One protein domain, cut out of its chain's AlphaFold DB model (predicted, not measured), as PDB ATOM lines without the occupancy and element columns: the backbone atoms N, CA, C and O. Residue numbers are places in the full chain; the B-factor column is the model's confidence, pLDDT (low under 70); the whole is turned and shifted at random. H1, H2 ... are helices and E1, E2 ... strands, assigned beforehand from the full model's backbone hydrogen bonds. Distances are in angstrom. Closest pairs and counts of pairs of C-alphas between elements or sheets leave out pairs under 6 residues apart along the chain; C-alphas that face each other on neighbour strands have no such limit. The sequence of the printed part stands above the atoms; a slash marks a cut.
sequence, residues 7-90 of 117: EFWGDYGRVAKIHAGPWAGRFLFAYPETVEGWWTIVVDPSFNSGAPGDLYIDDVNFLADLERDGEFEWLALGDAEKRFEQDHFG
ATOM      1  N   GLU A   7      46.685 -28.163 -31.939       76.69
ATOM      2  CA  GLU A   7      46.072 -26.861 -32.226       76.69
ATOM      3  C   GLU A   7      44.568 -26.811 -31.924       76.69
ATOM      4  O   GLU A   7      44.068 -25.790 -31.464       76.69
ATOM      5  N   PHE A   8      43.832 -27.905 -32.143       83.00
ATOM      6  CA  PHE A   8      42.433 -27.958 -31.742       83.00
ATOM      7  C   PHE A   8      42.304 -27.939 -30.220       83.00
ATOM      8  O   PHE A   8      41.472 -27.208 -29.709       83.00
ATOM      9  N   TRP A   9      43.080 -28.728 -29.483       78.81
ATOM     10  CA  TRP A   9      42.878 -28.851 -28.035       78.81
ATOM     11  C   TRP A   9      43.348 -27.635 -27.236       78.81
ATOM     12  O   TRP A   9      42.944 -27.478 -26.087       78.81
ATOM     13  N   GLY A  10      44.167 -26.767 -27.837       75.75
ATOM     14  CA  GLY A  10      44.809 -25.684 -27.103       75.75
ATOM     15  C   GLY A  10      45.671 -26.233 -25.963       75.75
ATOM     16  O   GLY A  10      46.123 -27.376 -26.002       75.75
ATOM     17  N   ASP A  11      45.892 -25.411 -24.941       71.56
ATOM     18  CA  ASP A  11      46.790 -25.764 -23.835       71.56
ATOM     19  C   ASP A  11      46.122 -26.648 -22.764       71.56
ATOM     20  O   ASP A  11      46.815 -27.375 -22.056       71.56
ATOM     21  N   TYR A  12      44.791 -26.588 -22.632       74.62
ATOM     22  CA  TYR A  12      44.080 -27.139 -21.468       74.62
ATOM     23  C   TYR A  12      42.873 -28.022 -21.802       74.62
ATOM     24  O   TYR A  12      42.363 -28.692 -20.909       74.62
ATOM     25  N   GLY A  13      42.413 -28.049 -23.055       86.69
ATOM     26  CA  GLY A  13      41.158 -28.694 -23.432       86.69
ATOM     27  C   GLY A  13      40.230 -27.763 -24.193       86.69
ATOM     28  O   GLY A  13      40.587 -26.642 -24.554       86.69
ATOM     29  N   ARG A  14      39.016 -28.245 -24.460       90.75
ATOM     30  CA  ARG A  14      38.016 -27.510 -25.237       90.75
ATOM     31  C   ARG A  14      36.638 -27.588 -24.626       90.75
ATOM     32  O   ARG A  14      36.261 -28.598 -24.025       90.75
ATOM     33  N   VAL A  15      35.878 -26.521 -24.839       91.81
ATOM     34  CA  VAL A  15      34.493 -26.420 -24.401       91.81
ATOM     35  C   VAL A  15      33.570 -26.667 -25.584       91.81
ATOM     36  O   VAL A  15      33.757 -26.124 -26.675       91.81
ATOM     37  N   ALA A  16      32.535 -27.467 -25.360       93.31
ATOM     38  CA  ALA A  16      31.458 -27.653 -26.318       93.31
ATOM     39  C   ALA A  16      30.092 -27.477 -25.665       93.31
ATOM     40  O   ALA A  16      29.892 -27.775 -24.488       93.31
ATOM     41  N   LYS A  17      29.134 -27.014 -26.461       93.56
ATOM     42  CA  LYS A  17      27.713 -27.078 -26.143       93.56
ATOM     43  C   LYS A  17      27.137 -28.386 -26.678       93.56
ATOM     44  O   LYS A  17      27.414 -28.761 -27.814       93.56
ATOM     45  N   ILE A  18      26.331 -29.058 -25.862       92.56
ATOM     46  CA  ILE A  18      25.647 -30.304 -26.222       92.56
ATOM     47  C   ILE A  18      24.250 -29.958 -26.733       92.56
ATOM     48  O   ILE A  18      23.488 -29.288 -26.028       92.56
ATOM     49  N   HIS A  19      23.886 -30.427 -27.924       94.31
ATOM     50  CA  HIS A  19      22.577 -30.143 -28.527       94.31
ATOM     51  C   HIS A  19      21.604 -31.324 -28.455       94.31
ATOM     52  O   HIS A  19      20.394 -31.103 -28.451       94.31
ATOM     53  N   ALA A  20      22.104 -32.553 -28.301       91.94
ATOM     54  CA  ALA A  20      21.288 -33.766 -28.284       91.94
ATOM     55  C   ALA A  20      21.574 -34.687 -27.082       91.94
ATOM     56  O   ALA A  20      22.599 -34.601 -26.406       91.94
ATOM     57  N   GLY A  21      20.624 -35.585 -26.799       87.94
ATOM     58  CA  GLY A  21      20.753 -36.602 -25.753       87.94
ATOM     59  C   GLY A  21      20.464 -36.110 -24.323       87.94
ATOM     60  O   GLY A  21      19.878 -35.044 -24.120       87.94
ATOM     61  N   PRO A  22      20.842 -36.894 -23.296       82.75
ATOM     62  CA  PRO A  22      20.476 -36.636 -21.897       82.75
ATOM     63  C   PRO A  22      21.134 -35.383 -21.295       82.75
ATOM     64  O   PRO A  22      20.711 -34.909 -20.237       82.75
ATOM     65  N   TRP A  23      22.161 -34.847 -21.954       85.81
ATOM     66  CA  TRP A  23      22.877 -33.639 -21.544       85.81
ATOM     67  C   TRP A  23      22.626 -32.450 -22.479       85.81
ATOM     68  O   TRP A  23      23.328 -31.448 -22.378       85.81
ATOM     69  N   ALA A  24      21.625 -32.528 -23.361       89.69
ATOM     70  CA  ALA A  24      21.264 -31.428 -24.250       89.69
ATOM     71  C   ALA A  24      21.034 -30.112 -23.482       89.69
ATOM     72  O   ALA A  24      20.425 -30.088 -22.407       89.69
ATOM     73  N   GLY A  25      21.537 -29.010 -24.038       88.88
ATOM     74  CA  GLY A  25      21.499 -27.675 -23.442       88.88
ATOM     75  C   GLY A  25      22.597 -27.399 -22.411       88.88
ATOM     76  O   GLY A  25      22.683 -26.270 -21.930       88.88
ATOM     77  N   ARG A  26      23.433 -28.390 -22.079       89.69
ATOM     78  CA  ARG A  26      24.567 -28.246 -21.154       89.69
ATOM     79  C   ARG A  26      25.862 -27.954 -21.897       89.69
ATOM     80  O   ARG A  26      25.967 -28.167 -23.107       89.69
ATOM     81  N   PHE A  27      26.853 -27.499 -21.143       90.81
ATOM     82  CA  PHE A  27      28.218 -27.364 -21.624       90.81
ATOM     83  C   PHE A  27      29.057 -28.529 -21.137       90.81
ATOM     84  O   PHE A  27      28.834 -29.056 -20.049       90.81
ATOM     85  N   LEU A  28      30.039 -28.910 -21.941       90.88
ATOM     86  CA  LEU A  28      31.087 -29.820 -21.536       90.88
ATOM     87  C   LEU A  28      32.452 -29.168 -21.672       90.88
ATOM     88  O   LEU A  28      32.677 -28.363 -22.570       90.88
ATOM     89  N   PHE A  29      33.367 -29.589 -20.821       89.81
ATOM     90  CA  PHE A  29      34.788 -29.355 -20.961       89.81
ATOM     91  C   PHE A  29      35.475 -30.709 -21.118       89.81
ATOM     92  O   PHE A  29      35.298 -31.587 -20.275       89.81
ATOM     93  N   ALA A  30      36.213 -30.896 -22.210       88.94
ATOM     94  CA  ALA A  30      36.904 -32.144 -22.520       88.94
ATOM     95  C   ALA A  30      38.388 -31.896 -22.780       88.94
ATOM     96  O   ALA A  30      38.756 -30.952 -23.483       88.94
ATOM     97  N   TYR A  31      39.231 -32.780 -22.255       85.94
ATOM     98  CA  TYR A  31      40.669 -32.742 -22.481       85.94
ATOM     99  C   TYR A  31      41.270 -34.153 -22.480       85.94
ATOM    100  O   TYR A  31      40.771 -35.039 -21.773       85.94
ATOM    101  N   PRO A  32      42.312 -34.383 -23.299       80.75
ATOM    102  CA  PRO A  32      43.041 -35.640 -23.287       80.75
ATOM    103  C   PRO A  32      43.854 -35.767 -21.996       80.75
ATOM    104  O   PRO A  32      44.437 -34.797 -21.511       80.75
ATOM    105  N   GLU A  33      43.909 -36.974 -21.449       78.62
ATOM    106  CA  GLU A  33      44.779 -37.302 -20.323       78.62
ATOM    107  C   GLU A  33      46.210 -37.610 -20.790       78.62
ATOM    108  O   GLU A  33      46.500 -37.762 -21.977       78.62
ATOM    109  N   THR A  34      47.129 -37.732 -19.828       74.94
ATOM    110  CA  THR A  34      48.531 -38.106 -20.112       74.94
ATOM    111  C   THR A  34      48.666 -39.498 -20.732       74.94
ATOM    112  O   THR A  34      49.622 -39.763 -21.462       74.94
ATOM    113  N   VAL A  35      47.720 -40.390 -20.433       72.81
ATOM    114  CA  VAL A  35      47.635 -41.720 -21.033       72.81
ATOM    115  C   VAL A  35      46.915 -41.596 -22.372       72.81
ATOM    116  O   VAL A  35      45.790 -41.110 -22.440       72.81
ATOM    117  N   GLU A  36      47.564 -42.048 -23.444       76.12
ATOM    118  CA  GLU A  36      46.977 -41.996 -24.782       76.12
ATOM    119  C   GLU A  36      45.630 -42.730 -24.824       76.12
ATOM    120  O   GLU A  36      45.496 -43.858 -24.344       76.12
ATOM    121  N   GLY A  37      44.627 -42.075 -25.411       72.00
ATOM    122  CA  GLY A  37      43.278 -42.620 -25.520       72.00
ATOM    123  C   GLY A  37      42.392 -42.402 -24.303       72.00
ATOM    124  O   GLY A  37      41.212 -42.734 -24.370       72.00
ATOM    125  N   TRP A  38      42.937 -41.842 -23.222       79.44
ATOM    126  CA  TRP A  38      42.162 -41.489 -22.046       79.44
ATOM    127  C   TRP A  38      41.683 -40.046 -22.131       79.44
ATOM    128  O   TRP A  38      42.377 -39.157 -22.630       79.44
ATOM    129  N   TRP A  39      40.490 -39.823 -21.601       80.12
ATOM    130  CA  TRP A  39      39.817 -38.538 -21.622       80.12
ATOM    131  C   TRP A  39      39.248 -38.224 -20.254       80.12
ATOM    132  O   TRP A  39      38.721 -39.104 -19.568       80.12
ATOM    133  N   THR A  40      39.266 -36.941 -19.916       84.25
ATOM    134  CA  THR A  40      38.408 -36.417 -18.863       84.25
ATOM    135  C   THR A  40      37.385 -35.478 -19.478       84.25
ATOM    136  O   THR A  40      37.714 -34.602 -20.281       84.25
ATOM    137  N   ILE A  41      36.124 -35.683 -19.105       85.88
ATOM    138  CA  ILE A  41      34.986 -34.871 -19.530       85.88
ATOM    139  C   ILE A  41      34.287 -34.340 -18.289       85.88
ATOM    140  O   ILE A  41      34.071 -35.067 -17.325       85.88
ATOM    141  N   VAL A  42      33.893 -33.078 -18.332       84.88
ATOM    142  CA  VAL A  42      33.136 -32.425 -17.269       84.88
ATOM    143  C   VAL A  42      31.911 -31.799 -17.886       84.88
ATOM    144  O   VAL A  42      32.039 -31.109 -18.886       84.88
ATOM    145  N   VAL A  43      30.736 -32.014 -17.302       85.38
ATOM    146  CA  VAL A  43      29.478 -31.431 -17.786       85.38
ATOM    147  C   VAL A  43      28.971 -30.399 -16.778       85.38
ATOM    148  O   VAL A  43      28.820 -30.713 -15.597       85.38
ATOM    149  N   ASP A  44      28.676 -29.189 -17.253       83.75
ATOM    150  CA  ASP A  44      28.103 -28.085 -16.481       83.75
ATOM    151  C   ASP A  44      26.691 -27.713 -16.991       83.75
ATOM    152  O   ASP A  44      26.497 -27.517 -18.197       83.75
ATOM    153  N   PRO A  45      25.682 -27.610 -16.103       75.06
ATOM    154  CA  PRO A  45      25.726 -27.946 -14.678       75.06
ATOM    155  C   PRO A  45      25.855 -29.457 -14.435       75.06
ATOM    156  O   PRO A  45      25.310 -30.280 -15.188       75.06
ATOM    157  N   SER A  46      26.534 -29.823 -13.339       68.38
ATOM    158  CA  SER A  46      26.643 -31.221 -12.902       68.38
ATOM    159  C   SER A  46      25.255 -31.825 -12.678       68.38
ATOM    160  O   SER A  46      24.345 -31.183 -12.153       68.38
ATOM    161  N   PHE A  47      25.076 -33.090 -13.068       63.66
ATOM    162  CA  PHE A  47      23.849 -33.836 -12.777       63.66
ATOM    163  C   PHE A  47      23.663 -34.077 -11.270       63.66
ATOM    164  O   PHE A  47      22.534 -34.201 -10.800       63.66
ATOM    165  N   ASN A  48      24.761 -34.115 -10.511       59.41
ATOM    166  CA  ASN A  48      24.742 -34.225  -9.062       59.41
ATOM    167  C   ASN A  48      25.104 -32.869  -8.449       59.41
ATOM    168  O   ASN A  48      26.253 -32.442  -8.513       59.41
ATOM    169  N   SER A  49      24.138 -32.215  -7.804       55.12
ATOM    170  CA  SER A  49      24.316 -30.892  -7.191       55.12
ATOM    171  C   SER A  49      25.383 -30.837  -6.086       55.12
ATOM    172  O   SER A  49      25.718 -29.750  -5.632       55.12
ATOM    173  N   GLY A  50      25.890 -31.987  -5.620       43.88
ATOM    174  CA  GLY A  50      26.922 -32.087  -4.584       43.88
ATOM    175  C   GLY A  50      28.256 -32.683  -5.038       43.88
ATOM    176  O   GLY A  50      29.134 -32.862  -4.193       43.88
ATOM    177  N   ALA A  51      28.425 -33.023  -6.320       49.94
ATOM    178  CA  ALA A  51      29.667 -33.607  -6.825       49.94
ATOM    179  C   ALA A  51      30.067 -32.997  -8.176       49.94
ATOM    180  O   ALA A  51      29.199 -32.799  -9.035       49.94
ATOM    181  N   PRO A  52      31.366 -32.727  -8.391       54.19
ATOM    182  CA  PRO A  52      31.852 -32.310  -9.695       54.19
ATOM    183  C   PRO A  52      31.533 -33.404 -10.720       54.19
ATOM    184  O   PRO A  52      31.716 -34.590 -10.448       54.19
ATOM    185  N   GLY A  53      30.979 -33.011 -11.866       60.31
ATOM    186  CA  GLY A  53      30.508 -33.917 -12.919       60.31
ATOM    187  C   GLY A  53      31.636 -34.538 -13.746       60.31
ATOM    188  O   GLY A  53      31.488 -34.640 -14.960       60.31
ATOM    189  N   ASP A  54      32.758 -34.881 -13.110       71.69
ATOM    190  CA  ASP A  54      33.947 -35.419 -13.764       71.69
ATOM    191  C   ASP A  54      33.695 -36.873 -14.201       71.69
ATOM    192  O   ASP A  54      33.353 -37.741 -13.393       71.69
ATOM    193  N   LEU A  55      33.895 -37.144 -15.487       74.00
ATOM    194  CA  LEU A  55      33.873 -38.470 -16.091       74.00
ATOM    195  C   LEU A  55      35.284 -38.790 -16.590       74.00
ATOM    196  O   LEU A  55      35.802 -38.093 -17.461       74.00
ATOM    197  N   TYR A  56      35.883 -39.844 -16.038       77.44
ATOM    198  CA  TYR A  56      37.173 -40.384 -16.472       77.44
ATOM    199  C   TYR A  56      36.934 -41.570 -17.391       77.44
ATOM    200  O   TYR A  56      36.190 -42.483 -17.029       77.44
ATOM    201  N   ILE A  57      37.538 -41.543 -18.573       77.94
ATOM    202  CA  ILE A  57      37.152 -42.423 -19.671       77.94
ATOM    203  C   ILE A  57      38.400 -43.013 -20.306       77.94
ATOM    204  O   ILE A  57      39.270 -42.281 -20.768       77.94
ATOM    205  N   ASP A  58      38.473 -44.337 -20.336       76.75
ATOM    206  CA  ASP A  58      39.601 -45.131 -20.828       76.75
ATOM    207  C   ASP A  58      39.352 -45.722 -22.229       76.75
ATOM    208  O   ASP A  58      39.991 -46.695 -22.631       76.75
ATOM    209  N   ASP A  59      38.442 -45.111 -22.989       77.38
ATOM    210  CA  ASP A  59      38.065 -45.519 -24.342       77.38
ATOM    211  C   ASP A  59      38.393 -44.424 -25.371       77.38
ATOM    212  O   ASP A  59      37.822 -43.328 -25.377       77.38
ATOM    213  N   VAL A  60      39.282 -44.786 -26.299       77.69
ATOM    214  CA  VAL A  60      39.759 -43.961 -27.417       77.69
ATOM    215  C   VAL A  60      38.635 -43.435 -28.314       77.69
ATOM    216  O   VAL A  60      38.796 -42.379 -28.927       77.69
ATOM    217  N   ASN A  61      37.517 -44.156 -28.424       83.06
ATOM    218  CA  ASN A  61      36.403 -43.794 -29.300       83.06
ATOM    219  C   ASN A  61      35.291 -43.050 -28.567       83.06
ATOM    220  O   ASN A  61      34.465 -42.418 -29.222       83.06
ATOM    221  N   PHE A  62      35.279 -43.064 -27.233       83.38
ATOM    222  CA  PHE A  62      34.150 -42.549 -26.469       83.38
ATOM    223  C   PHE A  62      33.840 -41.091 -26.791       83.38
ATOM    224  O   PHE A  62      32.689 -40.746 -27.023       83.38
ATOM    225  N   LEU A  63      34.855 -40.222 -26.839       83.31
ATOM    226  CA  LEU A  63      34.615 -38.806 -27.114       83.31
ATOM    227  C   LEU A  63      34.090 -38.581 -28.536       83.31
ATOM    228  O   LEU A  63      33.270 -37.696 -28.751       83.31
ATOM    229  N   ALA A  64      34.532 -39.396 -29.495       86.81
ATOM    230  CA  ALA A  64      34.055 -39.356 -30.871       86.81
ATOM    231  C   ALA A  64      32.595 -39.819 -30.990       86.81
ATOM    232  O   ALA A  64      31.806 -39.188 -31.697       86.81
ATOM    233  N   ASP A  65      32.233 -40.898 -30.298       86.38
ATOM    234  CA  ASP A  65      30.860 -41.393 -30.247       86.38
ATOM    235  C   ASP A  65      29.948 -40.411 -29.508       86.38
ATOM    236  O   ASP A  65      28.874 -40.077 -30.002       86.38
ATOM    237  N   LEU A  66      30.413 -39.855 -28.388       85.19
ATOM    238  CA  LEU A  66      29.675 -38.855 -27.628       85.19
ATOM    239  C   LEU A  66      29.483 -37.554 -28.422       85.19
ATOM    240  O   LEU A  66      28.396 -36.986 -28.398       85.19
ATOM    241  N   GLU A  67      30.503 -37.091 -29.146       90.00
ATOM    242  CA  GLU A  67      30.408 -35.915 -30.021       90.00
ATOM    243  C   GLU A  67      29.378 -36.118 -31.135       90.00
ATOM    244  O   GLU A  67      28.603 -35.205 -31.430       90.00
ATOM    245  N   ARG A  68      29.354 -37.315 -31.737       90.25
ATOM    246  CA  ARG A  68      28.382 -37.674 -32.773       90.25
ATOM    247  C   ARG A  68      26.965 -37.706 -32.210       90.25
ATOM    248  O   ARG A  68      26.069 -37.113 -32.803       90.25
ATOM    249  N   ASP A  69      26.768 -38.395 -31.094       89.88
ATOM    250  CA  ASP A  69      25.438 -38.662 -30.544       89.88
ATOM    251  C   ASP A  69      24.869 -37.443 -29.788       89.88
ATOM    252  O   ASP A  69      23.655 -37.260 -29.712       89.88
ATOM    253  N   GLY A  70      25.744 -36.598 -29.234       90.12
ATOM    254  CA  GLY A  70      25.401 -35.373 -28.514       90.12
ATOM    255  C   GLY A  70      25.340 -34.110 -29.378       90.12
ATOM    256  O   GLY A  70      25.017 -33.045 -28.847       90.12
ATOM    257  N   GLU A  71      25.648 -34.217 -30.676       94.44
ATOM    258  CA  GLU A  71      25.698 -33.106 -31.639       94.44
ATOM    259  C   GLU A  71      26.498 -31.909 -31.100       94.44
ATOM    260  O   GLU A  71      25.959 -30.826 -30.888       94.44
ATOM    261  N   PHE A  72      27.785 -32.102 -30.796       93.31
ATOM    262  CA  PHE A  72      28.562 -31.056 -30.122       93.31
ATOM    263  C   PHE A  72      28.846 -29.846 -31.014       93.31
ATOM    264  O   PHE A  72      29.321 -29.969 -32.143       93.31
ATOM    265  N   GLU A  73      28.679 -28.658 -30.439       94.62
ATOM    266  CA  GLU A  73      29.176 -27.402 -30.992       94.62
ATOM    267  C   GLU A  73      30.351 -26.906 -30.148       94.62
ATOM    268  O   GLU A  73      30.169 -26.412 -29.033       94.62
ATOM    269  N   TRP A  74      31.567 -27.043 -30.673       92.94
ATOM    270  CA  TRP A  74      32.773 -26.538 -30.017       92.94
ATOM    271  C   TRP A  74      32.824 -25.016 -30.072       92.94
ATOM    272  O   TRP A  74      32.686 -24.426 -31.146       92.94
ATOM    273  N   LEU A  75      33.081 -24.382 -28.929       92.38
ATOM    274  CA  LEU A  75      33.265 -22.935 -28.872       92.38
ATOM    275  C   LEU A  75      34.510 -22.527 -29.663       92.38
ATOM    276  O   LEU A  75      35.469 -23.287 -29.764       92.38
ATOM    277  N   ALA A  76      34.506 -21.333 -30.254       90.19
ATOM    278  CA  ALA A  76      35.659 -20.844 -31.001       90.19
ATOM    279  C   ALA A  76      36.863 -20.629 -30.068       90.19
ATOM    280  O   ALA A  76      36.744 -19.924 -29.065       90.19
ATOM    281  N   LEU A  77      38.019 -21.189 -30.443       84.88
ATOM    282  CA  LEU A  77      39.249 -21.066 -29.662       84.88
ATOM    283  C   LEU A  77      39.657 -19.596 -29.517       84.88
ATOM    284  O   LEU A  77      39.777 -18.875 -30.510       84.88
ATOM    285  N   GLY A  78      39.888 -19.153 -28.282       84.00
ATOM    286  CA  GLY A  78      40.321 -17.788 -27.986       84.00
ATOM    287  C   GLY A  78      39.913 -17.306 -26.596       84.00
ATOM    288  O   GLY A  78      39.458 -18.078 -25.754       84.00
ATOM    289  N   ASP A  79      40.063 -16.004 -26.353       84.12
ATOM    290  CA  ASP A  79      39.839 -15.408 -25.026       84.12
ATOM    291  C   ASP A  79      38.393 -15.548 -24.532       84.12
ATOM    292  O   ASP A  79      38.150 -15.653 -23.331       84.12
ATOM    293  N   ALA A  80      37.429 -15.582 -25.457       84.31
ATOM    294  CA  ALA A  80      36.024 -15.786 -25.126       84.31
ATOM    295  C   ALA A  80      35.761 -17.197 -24.575       84.31
ATOM    296  O   ALA A  80      35.105 -17.323 -23.542       84.31
ATOM    297  N   GLU A  81      36.306 -18.240 -25.215       85.75
ATOM    298  CA  GLU A  81      36.219 -19.617 -24.710       85.75
ATOM    299  C   GLU A  81      36.937 -19.743 -23.364       85.75
ATOM    300  O   GLU A  81      36.355 -20.274 -22.428       85.75
ATOM    301  N   LYS A  82      38.139 -19.169 -23.215       83.25
ATOM    302  CA  LYS A  82      38.889 -19.194 -21.942       83.25
ATOM    303  C   LYS A  82      38.124 -18.548 -20.791       83.25
ATOM    304  O   LYS A  82      38.131 -19.046 -19.668       83.25
ATOM    305  N   ARG A  83      37.472 -17.412 -21.051       85.06
ATOM    306  CA  ARG A  83      36.649 -16.743 -20.042       85.06
ATOM    307  C   ARG A  83      35.429 -17.585 -19.682       85.06
ATOM    308  O   ARG A  83      35.133 -17.731 -18.504       85.06
ATOM    309  N   PHE A  84      34.771 -18.167 -20.682       88.38
ATOM    310  CA  PHE A  84      33.651 -19.074 -20.463       88.38
ATOM    311  C   PHE A  84      34.065 -20.300 -19.640       88.38
ATOM    312  O   PHE A  84      33.388 -20.657 -18.679       88.38
ATOM    313  N   GLU A  85      35.207 -20.906 -19.974       85.19
ATOM    314  CA  GLU A  85      35.805 -22.005 -19.221       85.19
ATOM    315  C   GLU A  85      36.019 -21.607 -17.757       85.19
ATOM    316  O   GLU A  85      35.601 -22.323 -16.854       85.19
ATOM    317  N   GLN A  86      36.606 -20.438 -17.503       82.81
ATOM    318  CA  GLN A  86      36.833 -19.952 -16.144       82.81
ATOM    319  C   GLN A  86      35.524 -19.701 -15.376       82.81
ATOM    320  O   GLN A  86      35.462 -19.995 -14.184       82.81
ATOM    321  N   ASP A  87      34.489 -19.182 -16.030       84.44
ATOM    322  CA  ASP A  87      33.215 -18.866 -15.378       84.44
ATOM    323  C   ASP A  87      32.401 -20.138 -15.053       84.44
ATOM    324  O   ASP A  87      31.790 -20.221 -13.988       84.44
ATOM    325  N   HIS A  88      32.428 -21.150 -15.930       81.88
ATOM    326  CA  HIS A  88      31.633 -22.383 -15.796       81.88
ATOM    327  C   HIS A  88      32.388 -23.559 -15.167       81.88
ATOM    328  O   HIS A  88      31.789 -24.403 -14.503       81.88
ATOM    329  N   PHE A  89      33.703 -23.626 -15.360       79.62
ATOM    330  CA  PHE A  89      34.562 -24.736 -14.946       79.62
ATOM    331  C   PHE A  89      35.753 -24.274 -14.097       79.62
ATOM    332  O   PHE A  89      36.522 -25.109 -13.624       79.62
ATOM    333  N   GLY A  90      35.914 -22.971 -13.835       73.25
ATOM    334  CA  GLY A  90      37.039 -22.438 -13.060       73.25
ATOM    335  C   GLY A  90      37.089 -22.908 -11.607       73.25
ATOM    336  O   GLY A  90      38.172 -22.926 -11.025       73.25
TER     337      GLY A  90
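What this domain is: This is residues 7 to 90 of the 117 residues of an uncharacterized protein of Cryobacterium sp. TMB1-7 (UniProt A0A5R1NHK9). Look first for a twisted wall of four strands, E1 to E4, with H2 laid across one face at the E1 and E2 side; H1, the shorter helix, only grazes the sheet. Between the two helices the chain runs past edge strand E1, where residues 73 to 74 pair with residues 16 to 17. The printed part has 84 residues, with four named strands and then two named helices in the order E1 E2 E3 E4 H1 H2; the sheet's order is E1 - E2 - E3 - E4, all antiparallel. The class is mixed, helices and strands, with 40 residues, under half, in named elements. The whole is compact, with a radius of gyration of the C-alphas of 12.2 A, and rounded, spanning 30 by 28 by 25 A.

Where its parts are: Find C-alpha 14 at (38.016, -27.510, -25.237); there E1 begins, residues 14 to 17, 10.4 A long. E2, residues 27 to 32, covers 17.1 A, and E3, residues 39 to 44, covers 16.5 A from C-alpha 39 at (39.817, -38.538, -21.622). E4 is residues 54 to 57, 9.7 A. H1, residues 62 to 69, measures 10.4 A. H2, residues 79 to 90, runs 14.2 A to C-alpha 90 at (37.039, -22.438, -13.060).

How they stand to each other: Start at the sheet, a meander in which each strand is the antiparallel neighbour of the one before. E1 and E2 form a hairpin at 150 degrees, with N 16 and O 28 2.9 A apart, within hydrogen-bond range. E2 and E3 form a hairpin at 165 degrees; look for N 29 and O 42 at 2.8 A. E3 and E4 form a hairpin at 152 degrees, with N 55 and O 41 at 2.8 A. Edge strands E1 and E4 are apart. From edge to edge the strands' lines turn by 71 degrees. H2 is on one face, making two layers, a helix on one face of a sheet, at a height over the sheet of 9.6 A. It lies over E1 and, with 3 of its C-alphas, only just over E2; on the local plane it runs across the strands, at 82 degrees to E1. Its closest C-alphas to E1 are Glu 85 and Val 15, 6.9 A. H1 is on the sheet but only grazes it with residues 62 to 67; its closest C-alphas to E3 are Leu 63 and Trp 39, 7.6 A. H1 and H2 are apart. In H1 and H2 every O i to N i+4 pair is within hydrogen-bond range.

The domain as a whole: The C-alphas farthest apart, of Glu 7 and Gly 50, are 34.0 A apart. The printed part has no cut and no long link; E4 to H1 is tight. Mean pLDDT of the printed part is 81.7; look for values under 70 at residues 46 to 53.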